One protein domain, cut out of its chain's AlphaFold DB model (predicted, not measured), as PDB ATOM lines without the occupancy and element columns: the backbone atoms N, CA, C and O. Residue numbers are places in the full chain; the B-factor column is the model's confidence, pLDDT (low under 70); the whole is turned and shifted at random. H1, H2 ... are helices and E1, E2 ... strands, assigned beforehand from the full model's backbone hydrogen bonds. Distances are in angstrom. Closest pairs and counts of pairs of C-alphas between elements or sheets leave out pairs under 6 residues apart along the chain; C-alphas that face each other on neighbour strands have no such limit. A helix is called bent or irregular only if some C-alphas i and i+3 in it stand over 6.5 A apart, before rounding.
ATOM      1  N   LEU A  65     -54.577  42.970   3.177       87.00
ATOM      2  CA  LEU A  65     -53.371  43.449   2.499       87.00
ATOM      3  C   LEU A  65     -52.351  44.033   3.487       87.00
ATOM      4  O   LEU A  65     -51.146  43.871   3.297       87.00
ATOM      5  N   LYS A  66     -52.832  44.692   4.547       87.75
ATOM      6  CA  LYS A  66     -51.982  45.221   5.616       87.75
ATOM      7  C   LYS A  66     -51.373  44.067   6.416       87.75
ATOM      8  O   LYS A  66     -50.151  44.000   6.513       87.75
ATOM      9  N   ALA A  67     -52.201  43.116   6.855       88.25
ATOM     10  CA  ALA A  67     -51.751  41.903   7.538       88.25
ATOM     11  C   ALA A  67     -50.753  41.104   6.681       88.25
ATOM     12  O   ALA A  67     -49.691  40.708   7.158       88.25
ATOM     13  N   TYR A  68     -51.028  40.964   5.376       88.25
ATOM     14  CA  TYR A  68     -50.111  40.327   4.435       88.25
ATOM     15  C   TYR A  68     -48.740  40.992   4.455       88.25
ATOM     16  O   TYR A  68     -47.748  40.280   4.449       88.25
ATOM     17  N   ASN A  69     -48.645  42.323   4.474       85.00
ATOM     18  CA  ASN A  69     -47.356  43.017   4.460       85.00
ATOM     19  C   ASN A  69     -46.584  42.859   5.781       85.00
ATOM     20  O   ASN A  69     -45.364  42.710   5.734       85.00
ATOM     21  N   GLU A  70     -47.282  42.832   6.918       88.12
ATOM     22  CA  GLU A  70     -46.695  42.765   8.266       88.12
ATOM     23  C   GLU A  70     -46.163  41.371   8.641       88.12
ATOM     24  O   GLU A  70     -45.156  41.264   9.337       88.12
ATOM     25  N   VAL A  71     -46.790  40.295   8.157       88.69
ATOM     26  CA  VAL A  71     -46.411  38.913   8.507       88.69
ATOM     27  C   VAL A  71     -45.002  38.560   8.006       88.69
ATOM     28  O   VAL A  71     -44.703  38.649   6.814       88.69
ATOM     29  N   THR A  72     -44.130  38.095   8.894       86.88
ATOM     30  CA  THR A  72     -42.723  37.772   8.587       86.88
ATOM     31  C   THR A  72     -42.470  36.294   8.306       86.88
ATOM     32  O   THR A  72     -41.393  35.946   7.824       86.88
ATOM     33  N   GLU A  73     -43.454  35.428   8.536       89.00
ATOM     34  CA  GLU A  73     -43.310  33.973   8.456       89.00
ATOM     35  C   GLU A  73     -44.394  33.329   7.595       89.00
ATOM     36  O   GLU A  73     -45.536  33.782   7.530       89.00
ATOM     37  N   CYS A  74     -44.043  32.234   6.928       88.81
ATOM     38  CA  CYS A  74     -44.986  31.448   6.155       88.81
ATOM     39  C   CYS A  74     -45.969  30.727   7.073       88.81
ATOM     40  O   CYS A  74     -45.570  29.906   7.895       88.81
ATOM     41  N   TRP A  75     -47.271  30.918   6.857       88.44
ATOM     42  CA  TRP A  75     -48.280  30.272   7.703       88.44
ATOM     43  C   TRP A  75     -48.289  28.737   7.617       88.44
ATOM     44  O   TRP A  75     -48.740  28.091   8.563       88.44
ATOM     45  N   ILE A  76     -47.775  28.168   6.514       87.00
ATOM     46  CA  ILE A  76     -47.745  26.723   6.231       87.00
ATOM     47  C   ILE A  76     -46.574  26.043   6.945       87.00
ATOM     48  O   ILE A  76     -46.793  25.136   7.739       87.00
ATOM     49  N   CYS A  77     -45.335  26.449   6.652       85.25
ATOM     50  CA  CYS A  77     -44.138  25.796   7.196       85.25
ATOM     51  C   CYS A  77     -43.564  26.497   8.432       85.25
ATOM     52  O   CYS A  77     -42.584  26.011   8.984       85.25
ATOM     53  N   LYS A  78     -44.125  27.649   8.823       86.00
ATOM     54  CA  LYS A  78     -43.637  28.526   9.903       86.00
ATOM     55  C   LYS A  78     -42.220  29.077   9.698       86.00
ATOM     56  O   LYS A  78     -41.680  29.735  10.572       86.00
ATOM     57  N   GLY A  79     -41.621  28.859   8.527       83.00
ATOM     58  CA  GLY A  79     -40.315  29.412   8.179       83.00
ATOM     59  C   GLY A  79     -40.390  30.894   7.785       83.00
ATOM     60  O   GLY A  79     -41.406  31.329   7.234       83.00
ATOM     61  N   PRO A  80     -39.311  31.668   7.983       84.38
ATOM     62  CA  PRO A  80     -39.289  33.097   7.692       84.38
ATOM     63  C   PRO A  80     -39.382  33.407   6.191       84.38
ATOM     64  O   PRO A  80     -38.956  32.631   5.326       84.38
ATOM     65  N   PHE A  81     -39.900  34.590   5.864       81.69
ATOM     66  CA  PHE A  81     -39.763  35.202   4.546       81.69
ATOM     67  C   PHE A  81     -38.422  35.921   4.456       81.69
ATOM     68  O   PHE A  81     -38.290  37.088   4.820       81.69
ATOM     69  N   LEU A  82     -37.409  35.208   3.975       71.00
ATOM     70  CA  LEU A  82     -36.088  35.784   3.764       71.00
ATOM     71  C   LEU A  82     -36.108  36.746   2.570       71.00
ATOM     72  O   LEU A  82     -36.745  36.479   1.547       71.00
ATOM     73  N   LYS A  83     -35.371  37.857   2.678       63.69
ATOM     74  CA  LYS A  83     -35.013  38.649   1.497       63.69
ATOM     75  C   LYS A  83     -34.079  37.789   0.630       63.69
ATOM     76  O   LYS A  83     -33.116  37.253   1.179       63.69
ATOM     77  N   PRO A  84     -34.343  37.619  -0.677       62.09
ATOM     78  CA  PRO A  84     -33.473  36.817  -1.528       62.09
ATOM     79  C   PRO A  84     -32.053  37.395  -1.528       62.09
ATOM     80  O   PRO A  84     -31.893  38.612  -1.632       62.09
ATOM     81  N   ALA A  85     -31.033  36.540  -1.419       63.97
ATOM     82  CA  ALA A  85     -29.645  36.974  -1.559       63.97
ATOM     83  C   ALA A  85     -29.428  37.614  -2.951       63.97
ATOM     84  O   ALA A  85     -30.010  37.114  -3.921       63.97
ATOM     85  N   PRO A  86     -28.595  38.666  -3.087       67.38
ATOM     86  CA  PRO A  86     -28.356  39.346  -4.368       67.38
ATOM     87  C   PRO A  86     -27.977  38.390  -5.510       67.38
ATOM     88  O   PRO A  86     -28.476  38.518  -6.621       67.38
ATOM     89  N   GLU A  87     -27.192  37.355  -5.206       69.75
ATOM     90  CA  GLU A  87     -26.782  36.306  -6.150       69.75
ATOM     91  C   GLU A  87     -27.963  35.505  -6.726       69.75
ATOM     92  O   GLU A  87     -27.955  35.103  -7.889       69.75
ATOM     93  N   ILE A  88     -29.001  35.255  -5.919       66.88
ATOM     94  CA  ILE A  88     -30.210  34.538  -6.349       66.88
ATOM     95  C   ILE A  88     -31.067  35.443  -7.242       66.88
ATOM     96  O   ILE A  88     -31.658  34.967  -8.214       66.88
ATOM     97  N   VAL A  89     -31.115  36.744  -6.938       68.00
ATOM     98  CA  VAL A  89     -31.795  37.750  -7.769       68.00
ATOM     99  C   VAL A  89     -31.116  37.855  -9.135       68.00
ATOM    100  O   VAL A  89     -31.797  37.768 -10.152       68.00
ATOM    101  N   GLN A  90     -29.784  37.914  -9.164       74.62
ATOM    102  CA  GLN A  90     -29.000  37.956 -10.397       74.62
ATOM    103  C   GLN A  90     -29.221  36.705 -11.264       74.62
ATOM    104  O   GLN A  90     -29.543  36.818 -12.446       74.62
ATOM    105  N   LYS A  91     -29.176  35.503 -10.670       75.50
ATOM    106  CA  LYS A  91     -29.488  34.245 -11.378       75.50
ATOM    107  C   LYS A  91     -30.901  34.228 -11.966       75.50
ATOM    108  O   LYS A  91     -31.128  33.624 -13.016       75.50
ATOM    109  N   LEU A  92     -31.870  34.858 -11.296       73.31
ATOM    110  CA  LEU A  92     -33.227  34.992 -11.823       73.31
ATOM    111  C   LEU A  92     -33.275  35.953 -13.017       73.31
ATOM    112  O   LEU A  92     -33.965  35.654 -13.992       73.31
ATOM    113  N   GLU A  93     -32.582  37.087 -12.944       79.00
ATOM    114  CA  GLU A  93     -32.509  38.073 -14.028       79.00
ATOM    115  C   GLU A  93     -31.846  37.485 -15.277       79.00
ATOM    116  O   GLU A  93     -32.425  37.566 -16.361       79.00
ATOM    117  N   GLU A  94     -30.728  36.778 -15.117       80.06
ATOM    118  CA  GLU A  94     -30.058  36.031 -16.189       80.06
ATOM    119  C   GLU A  94     -30.989  34.974 -16.804       80.06
ATOM    120  O   GLU A  94     -31.157  34.897 -18.022       80.06
ATOM    121  N   ALA A  95     -31.673  34.178 -15.971       77.62
ATOM    122  CA  ALA A  95     -32.624  33.178 -16.454       77.62
ATOM    123  C   ALA A  95     -33.830  33.806 -17.175       77.62
ATOM    124  O   ALA A  95     -34.352  33.217 -18.125       77.62
ATOM    125  N   LYS A  96     -34.286  34.986 -16.737       78.88
ATOM    126  CA  LYS A  96     -35.364  35.752 -17.378       78.88
ATOM    127  C   LYS A  96     -34.918  36.285 -18.738       78.88
ATOM    128  O   LYS A  96     -35.690  36.182 -19.689       78.88
ATOM    129  N   HIS A  97     -33.698  36.813 -18.827       81.25
ATOM    130  CA  HIS A  97     -33.127  37.336 -20.064       81.25
ATOM    131  C   HIS A  97     -32.957  36.228 -21.108       81.25
ATOM    132  O   HIS A  97     -33.491  36.355 -22.205       81.25
ATOM    133  N   ASN A  98     -32.384  35.085 -20.714       79.31
ATOM    134  CA  ASN A  98     -32.261  33.900 -21.570       79.31
ATOM    135  C   ASN A  98     -33.622  33.414 -22.102       79.31
ATOM    136  O   ASN A  98     -33.744  32.955 -23.236       79.31
ATOM    137  N   LEU A  99     -34.679  33.491 -21.284       76.94
ATOM    138  CA  LEU A  99     -36.029  33.098 -21.696       76.94
ATOM    139  C   LEU A  99     -36.650  34.082 -22.702       76.94
ATOM    140  O   LEU A  99     -37.445  33.663 -23.545       76.94
ATOM    141  N   LEU A 100     -36.343  35.375 -22.571       78.94
ATOM    142  CA  LEU A 100     -36.776  36.435 -23.485       78.94
ATOM    143  C   LEU A 100     -36.065  36.309 -24.833       78.94
ATOM    144  O   LEU A 100     -36.753  36.240 -25.845       78.94
ATOM    145  N   GLU A 101     -34.741  36.140 -24.833       74.81
ATOM    146  CA  GLU A 101     -33.958  35.925 -26.057       74.81
ATOM    147  C   GLU A 101     -34.456  34.710 -26.846       74.81
ATOM    148  O   GLU A 101     -34.635  34.784 -28.055       74.81
ATOM    149  N   ILE A 102     -34.772  33.595 -26.172       70.19
ATOM    150  CA  ILE A 102     -35.327  32.406 -26.841       70.19
ATOM    151  C   ILE A 102     -36.711  32.687 -27.449       70.19
ATOM    152  O   ILE A 102     -37.017  32.171 -28.521       70.19
ATOM    153  N   LYS A 103     -37.561  33.489 -26.789       69.94
ATOM    154  CA  LYS A 103     -38.880  33.862 -27.332       69.94
ATOM    155  C   LYS A 103     -38.762  34.788 -28.540       69.94
ATOM    156  O   LYS A 103     -39.519  34.611 -29.488       69.94
ATOM    157  N   GLU A 104     -37.833  35.737 -28.498       71.69
ATOM    158  CA  GLU A 104     -37.524  36.636 -29.615       71.69
ATOM    159  C   GLU A 104     -36.912  35.863 -30.796       71.69
ATOM    160  O   GLU A 104     -37.275  36.086 -31.951       71.69
ATOM    161  N   TRP A 105     -36.067  34.869 -30.516       62.84
ATOM    162  CA  TRP A 105     -35.489  33.984 -31.528       62.84
ATOM    163  C   TRP A 105     -36.544  33.084 -32.203       62.84
ATOM    164  O   TRP A 105     -36.528  32.919 -33.423       62.84
ATOM    165  N   GLU A 106     -37.520  32.560 -31.448       61.94
ATOM    166  CA  GLU A 106     -38.655  31.778 -31.980       61.94
ATOM    167  C   GLU A 106     -39.619  32.611 -32.839       61.94
ATOM    168  O   GLU A 106     -40.210  32.081 -33.777       61.94
ATOM    169  N   THR A 107     -39.775  33.911 -32.569       63.00
ATOM    170  CA  THR A 107     -40.553  34.794 -33.457       63.00
ATOM    171  C   THR A 107     -39.899  35.002 -34.826       63.00
ATOM    172  O   THR A 107     -40.573  35.451 -35.750       63.00
ATOM    173  N   CYS A 108     -38.621  34.639 -34.982       57.72
ATOM    174  CA  CYS A 108     -37.875  34.766 -36.232       57.72
ATOM    175  C   CYS A 108     -37.706  33.446 -37.010       57.72
ATOM    176  O   CYS A 108     -37.413  33.515 -38.202       57.72
ATOM    177  N   MET A 109     -37.901  32.262 -36.404       56.66
ATOM    178  CA  MET A 109     -37.812  30.955 -37.086       56.66
ATOM    179  C   MET A 109     -38.787  29.904 -36.519       56.66
ATOM    180  O   MET A 109     -38.931  29.752 -35.310       56.66
ATOM    181  N   GLU A 110     -39.400  29.098 -37.394       53.06
ATOM    182  CA  GLU A 110     -40.534  28.209 -37.065       53.06
ATOM    183  C   GLU A 110     -40.233  26.917 -36.262       53.06
ATOM    184  O   GLU A 110     -41.163  26.143 -36.024       53.06
ATOM    185  N   LYS A 111     -39.007  26.617 -35.792       54.66
ATOM    186  CA  LYS A 111     -38.757  25.384 -34.995       54.66
ATOM    187  C   LYS A 111     -37.606  25.481 -33.978       54.66
ATOM    188  O   LYS A 111     -36.463  25.605 -34.384       54.66
ATOM    189  N   GLU A 112     -37.898  25.246 -32.686       56.94
ATOM    190  CA  GLU A 112     -37.338  24.144 -31.856       56.94
ATOM    191  C   GLU A 112     -37.830  24.160 -30.384       56.94
ATOM    192  O   GLU A 112     -37.551  25.062 -29.603       56.94
ATOM    193  N   HIS A 113     -38.487  23.080 -29.939       61.56
ATOM    194  CA  HIS A 113     -39.184  23.001 -28.640       61.56
ATOM    195  C   HIS A 113     -38.275  22.646 -27.426       61.56
ATOM    196  O   HIS A 113     -38.702  22.752 -26.268       61.56
ATOM    197  N   SER A 114     -37.036  22.185 -27.650       65.50
ATOM    198  CA  SER A 114     -36.163  21.606 -26.605       65.50
ATOM    199  C   SER A 114     -35.478  22.659 -25.717       65.50
ATOM    200  O   SER A 114     -35.654  22.646 -24.495       65.50
ATOM    201  N   LYS A 115     -34.784  23.639 -26.317       67.44
ATOM    202  CA  LYS A 115     -34.055  24.701 -25.591       67.44
ATOM    203  C   LYS A 115     -34.983  25.568 -24.736       67.44
ATOM    204  O   LYS A 115     -34.656  25.901 -23.599       67.44
ATOM    205  N   LYS A 116     -36.201  25.833 -25.224       68.81
ATOM    206  CA  LYS A 116     -37.264  26.502 -24.462       68.81
ATOM    207  C   LYS A 116     -37.682  25.721 -23.222       68.81
ATOM    208  O   LYS A 116     -37.845  26.323 -22.165       68.81
ATOM    209  N   LYS A 117     -37.849  24.394 -23.312       69.81
ATOM    210  CA  LYS A 117     -38.196  23.562 -22.144       69.81
ATOM    211  C   LYS A 117     -37.110  23.637 -21.072       69.81
ATOM    212  O   LYS A 117     -37.446  23.724 -19.891       69.81
ATOM    213  N   GLU A 118     -35.839  23.635 -21.469       76.75
ATOM    214  CA  GLU A 118     -34.709  23.743 -20.544       76.75
ATOM    215  C   GLU A 118     -34.586  25.146 -19.933       76.75
ATOM    216  O   GLU A 118     -34.482  25.268 -18.713       76.75
ATOM    217  N   ALA A 119     -34.720  26.211 -20.723       70.56
ATOM    218  CA  ALA A 119     -34.736  27.582 -20.209       70.56
ATOM    219  C   ALA A 119     -35.942  27.844 -19.288       70.56
ATOM    220  O   ALA A 119     -35.796  28.420 -18.212       70.56
ATOM    221  N   GLN A 120     -37.130  27.330 -19.631       70.56
ATOM    222  CA  GLN A 120     -38.308  27.355 -18.756       70.56
ATOM    223  C   GLN A 120     -38.103  26.539 -17.476       70.56
ATOM    224  O   GLN A 120     -38.706  26.851 -16.449       70.56
ATOM    225  N   LYS A 121     -37.322  25.455 -17.525       75.69
ATOM    226  CA  LYS A 121     -36.961  24.665 -16.345       75.69
ATOM    227  C   LYS A 121     -36.012  25.464 -15.448       75.69
ATOM    228  O   LYS A 121     -36.372  25.684 -14.297       75.69
ATOM    229  N   ARG A 122     -34.915  26.004 -15.990       73.00
ATOM    230  CA  ARG A 122     -33.948  26.843 -15.255       73.00
ATOM    231  C   ARG A 122     -34.598  28.089 -14.655       73.00
ATOM    232  O   ARG A 122     -34.378  28.392 -13.488       73.00
ATOM    233  N   TYR A 123     -35.471  28.763 -15.405       70.69
ATOM    234  CA  TYR A 123     -36.244  29.900 -14.900       70.69
ATOM    235  C   TYR A 123     -37.185  29.494 -13.759       70.69
ATOM    236  O   TYR A 123     -37.237  30.173 -12.739       70.69
ATOM    237  N   ARG A 124     -37.900  28.364 -13.875       67.62
ATOM    238  CA  ARG A 124     -38.757  27.849 -12.789       67.62
ATOM    239  C   ARG A 124     -37.960  27.426 -11.556       67.62
ATOM    240  O   ARG A 124     -38.440  27.647 -10.450       67.62
ATOM    241  N   GLU A 125     -36.783  26.835 -11.736       69.06
ATOM    242  CA  GLU A 125     -35.867  26.455 -10.654       69.06
ATOM    243  C   GLU A 125     -35.326  27.695  -9.932       69.06
ATOM    244  O   GLU A 125     -35.442  27.774  -8.711       69.06
ATOM    245  N   ALA A 126     -34.859  28.708 -10.671       67.56
ATOM    246  CA  ALA A 126     -34.427  29.990 -10.114       67.56
ATOM    247  C   ALA A 126     -35.570  30.715  -9.375       67.56
ATOM    248  O   ALA A 126     -35.394  31.194  -8.257       67.56
ATOM    249  N   LEU A 127     -36.778  30.725  -9.949       64.50
ATOM    250  CA  LEU A 127     -37.963  31.318  -9.323       64.50
ATOM    251  C   LEU A 127     -38.392  30.555  -8.057       64.50
ATOM    252  O   LEU A 127     -38.827  31.165  -7.082       64.50
ATOM    253  N   SER A 128     -38.257  29.225  -8.057       63.97
ATOM    254  CA  SER A 128     -38.513  28.387  -6.883       63.97
ATOM    255  C   SER A 128     -37.473  28.615  -5.782       63.97
ATOM    256  O   SER A 128     -37.824  28.550  -4.606       63.97
ATOM    257  N   ALA A 129     -36.222  28.909  -6.147       63.94
ATOM    258  CA  ALA A 129     -35.137  29.195  -5.210       63.94
ATOM    259  C   ALA A 129     -35.298  30.546  -4.487       63.94
ATOM    260  O   ALA A 129     -34.802  30.695  -3.374       63.94
ATOM    261  N   LEU A 130     -36.046  31.504  -5.056       63.34
ATOM    262  CA  LEU A 130     -36.368  32.773  -4.381       63.34
ATOM    263  C   LEU A 130     -37.259  32.605  -3.141       63.34
ATOM    264  O   LEU A 130     -37.359  33.539  -2.351       63.34
ATOM    265  N   ASN A 131     -37.967  31.474  -3.019       66.31
ATOM    266  CA  ASN A 131     -38.930  31.191  -1.951       66.31
ATOM    267  C   ASN A 131     -39.862  32.390  -1.644       66.31
ATOM    268  O   ASN A 131     -40.120  32.744  -0.494       66.31
ATOM    269  N   ARG A 132     -40.344  33.044  -2.711       75.56
ATOM    270  CA  ARG A 132     -41.072  34.321  -2.670       75.56
ATOM    271  C   ARG A 132     -42.323  34.235  -1.790       75.56
ATOM    272  O   ARG A 132     -43.072  33.264  -1.877       75.56
ATOM    273  N   LYS A 133     -42.593  35.298  -1.029       85.94
ATOM    274  CA  LYS A 133     -43.862  35.509  -0.320       85.94
ATOM    275  C   LYS A 133     -45.008  35.682  -1.324       85.94
ATOM    276  O   LYS A 133     -44.944  36.551  -2.194       85.94
ATOM    277  N   VAL A 134     -46.029  34.837  -1.231       88.81
ATOM    278  CA  VAL A 134     -47.228  34.869  -2.081       88.81
ATOM    279  C   VAL A 134     -48.488  34.832  -1.229       88.81
ATOM    280  O   VAL A 134     -48.478  34.316  -0.114       88.81
ATOM    281  N   LYS A 135     -49.586  35.371  -1.757       90.44
ATOM    282  CA  LYS A 135     -50.906  35.285  -1.126       90.44
ATOM    283  C   LYS A 135     -51.465  33.878  -1.341       90.44
ATOM    284  O   LYS A 135     -51.590  33.457  -2.490       90.44
ATOM    285  N   ASN A 136     -51.784  33.168  -0.265       90.56
ATOM    286  CA  ASN A 136     -52.458  31.875  -0.331       90.56
ATOM    287  C   ASN A 136     -53.944  32.057   0.008       90.56
ATOM    288  O   ASN A 136     -54.281  32.737   0.977       90.56
ATOM    289  N   HIS A 137     -54.825  31.373  -0.717       89.25
ATOM    290  CA  HIS A 137     -56.266  31.360  -0.461       89.25
ATOM    291  C   HIS A 137     -56.848  29.947  -0.521       89.25
ATOM    292  O   HIS A 137     -56.175  28.990  -0.905       89.25
ATOM    293  N   ASP A 138     -58.091  29.805  -0.080       86.19
ATOM    294  CA  ASP A 138     -58.864  28.584  -0.256       86.19
ATOM    295  C   ASP A 138     -59.419  28.500  -1.686       86.19
ATOM    296  O   ASP A 138     -60.146  29.385  -2.130       86.19
ATOM    297  N   HIS A 139     -59.110  27.420  -2.401       86.06
ATOM    298  CA  HIS A 139     -59.590  27.198  -3.768       86.06
ATOM    299  C   HIS A 139     -61.078  26.813  -3.853       86.06
ATOM    300  O   HIS A 139     -61.611  26.767  -4.955       86.06
ATOM    301  N   ILE A 140     -61.741  26.523  -2.730       83.06
ATOM    302  CA  ILE A 140     -63.163  26.165  -2.664       83.06
ATOM    303  C   ILE A 140     -64.035  27.404  -2.437       83.06
ATOM    304  O   ILE A 140     -65.016  27.599  -3.144       83.06
ATOM    305  N   ASN A 141     -63.696  28.253  -1.458       86.81
ATOM    306  CA  ASN A 141     -64.512  29.426  -1.103       86.81
ATOM    307  C   ASN A 141     -63.869  30.780  -1.459       86.81
ATOM    308  O   ASN A 141     -64.466  31.822  -1.197       86.81
ATOM    309  N   GLY A 142     -62.652  30.781  -2.006       88.62
ATOM    310  CA  GLY A 142     -61.938  31.981  -2.437       88.62
ATOM    311  C   GLY A 142     -61.241  32.749  -1.314       88.62
ATOM    312  O   GLY A 142     -60.378  33.581  -1.586       88.62
ATOM    313  N   LYS A 143     -61.560  32.492  -0.041       90.62
ATOM    314  CA  LYS A 143     -61.088  33.326   1.073       90.62
ATOM    315  C   LYS A 143     -59.571  33.276   1.213       90.62
ATOM    316  O   LYS A 143     -58.964  32.202   1.258       90.62
ATOM    317  N   TYR A 144     -58.968  34.453   1.329       90.75
ATOM    318  CA  TYR A 144     -57.573  34.604   1.713       90.75
ATOM    319  C   TYR A 144     -57.299  33.902   3.054       90.75
ATOM    320  O   TYR A 144     -58.115  33.964   3.974       90.75
ATOM    321  N   ARG A 145     -56.166  33.190   3.141       88.62
ATOM    322  CA  ARG A 145     -55.740  32.490   4.363       88.62
ATOM    323  C   ARG A 145     -54.614  33.249   5.064       88.62
ATOM    324  O   ARG A 145     -54.816  33.726   6.168       88.62
ATOM    325  N   ASP A 146     -53.445  33.341   4.432       90.62
ATOM    326  CA  ASP A 146     -52.263  34.065   4.938       90.62
ATOM    327  C   ASP A 146     -51.143  34.060   3.861       90.62
ATOM    328  O   ASP A 146     -51.284  33.371   2.837       90.62
ATOM    329  N   PRO A 147     -49.996  34.752   4.035       90.75
ATOM    330  CA  PRO A 147     -48.865  34.631   3.133       90.75
ATOM    331  C   PRO A 147     -48.158  33.284   3.276       90.75
ATOM    332  O   PRO A 147     -47.813  32.841   4.374       90.75
ATOM    333  N   ALA A 148     -47.838  32.661   2.150       91.31
ATOM    334  CA  ALA A 148     -47.041  31.443   2.093       91.31
ATOM    335  C   ALA A 148     -45.781  31.635   1.247       91.31
ATOM    336  O   ALA A 148     -45.706  32.551   0.428       91.31
ATOM    337  N   HIS A 149     -44.787  30.753   1.401       87.81
ATOM    338  CA  HIS A 149     -43.764  30.620   0.364       87.81
ATOM    339  C   HIS A 149     -44.426  30.113  -0.916       87.81
ATOM    340  O   HIS A 149     -45.303  29.252  -0.852       87.81
ATOM    341  N   ASP A 150     -43.983  30.581  -2.080       84.56
ATOM    342  CA  ASP A 150     -44.471  30.107  -3.382       84.56
ATOM    343  C   ASP A 150     -44.402  28.573  -3.504       84.56
ATOM    344  O   ASP A 150     -45.344  27.927  -3.968       84.56
ATOM    345  N   SER A 151     -43.318  27.979  -2.999       84.88
ATOM    346  CA  SER A 151     -43.127  26.529  -2.929       84.88
ATOM    347  C   SER A 151     -44.165  25.844  -2.027       84.88
ATOM    348  O   SER A 151     -44.751  24.836  -2.424       84.88
ATOM    349  N   CYS A 152     -44.442  26.403  -0.845       87.31
ATOM    350  CA  CYS A 152     -45.442  25.891   0.090       87.31
ATOM    351  C   CYS A 152     -46.866  26.035  -0.466       87.31
ATOM    352  O   CYS A 152     -47.632  25.076  -0.432       87.31
ATOM    353  N   ASN A 153     -47.197  27.184  -1.060       87.38
ATOM    354  CA  ASN A 153     -48.483  27.441  -1.711       87.38
ATOM    355  C   ASN A 153     -48.764  26.421  -2.827       87.38
ATOM    356  O   ASN A 153     -49.840  25.834  -2.903       87.38
ATOM    357  N   LYS A 154     -47.759  26.124  -3.662       83.62
ATOM    358  CA  LYS A 154     -47.879  25.119  -4.731       83.62
ATOM    359  C   LYS A 154     -48.162  23.708  -4.210       83.62
ATOM    360  O   LYS A 154     -48.810  22.946  -4.926       83.62
ATOM    361  N   LYS A 155     -47.714  23.356  -2.997       83.88
ATOM    362  CA  LYS A 155     -48.024  22.056  -2.370       83.88
ATOM    363  C   LYS A 155     -49.498  21.934  -1.974       83.88
ATOM    364  O   LYS A 155     -50.010  20.824  -1.964       83.88
ATOM    365  N   LEU A 156     -50.176  23.051  -1.698       81.00
ATOM    366  CA  LEU A 156     -51.610  23.085  -1.384       81.00
ATOM    367  C   LEU A 156     -52.504  23.188  -2.625       81.00
ATOM    368  O   LEU A 156     -53.727  23.260  -2.502       81.00
ATOM    369  N   ARG A 157     -51.924  23.197  -3.831       78.44
ATOM    370  CA  ARG A 157     -52.704  23.307  -5.060       78.44
ATOM    371  C   ARG A 157     -53.588  22.077  -5.237       78.44
ATOM    372  O   ARG A 157     -53.104  20.992  -5.554       78.44
TER     373      ARG A 157
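Overview. This is residues 65 to 157 of the 695 residues of the protein "Protein nynrin, partial" of Rhizophagus irregularis (strain DAOM 181602 / DAOM 197198 / MUCL 43194) (UniProt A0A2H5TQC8). A long helical hairpin, H2 and H3, makes an arm on a small head, where the antiparallel strand hairpin E1 and E2 has the short helices H1 and H4 near it. The printed part has 93 residues, mostly helix, in the order H1, H2, H3, E1, E2, H4. It is loose, with a radius of gyration of the C-alphas of 16.6 A and spans of 47 by 34 by 21 A.

Arrangement. Start at H1, residues 65 to 70; its Tyr 68 has its C-alpha 6.0 A from that of Pro 147 in E2, residues 144 to 149. Next find H2, residues 86 to 106, and H3, residues 113 to 129: they touch, closest at the C-alphas of Ala 95 and Tyr 123, 5.1 A, at a shallow tilt of 21 degrees, opposite ways. In E1, residues 133 to 137, N 134 is 2.8 A from O 148 of E2, within hydrogen-bond range. H4, residues 150 to 155, comes closest to E1 at the C-alphas of Asp 150 and Val 134, 5.7 A. In H1, H2, H3 and H4 every O i to N i+4 pair is within hydrogen-bond range.

Along the chain. Find C-alpha 86 at (-28.356, 39.346, -4.368); from there H2 runs 30.4 A. H3 runs 24.6 A to C-alpha 129 at (-35.137, 29.195, -5.210).

Size, cuts and confidence. The printed part has no cut; H1 to H2 is a long link. Look for pLDDT under 70 in 29 residues, among them 105 to 117.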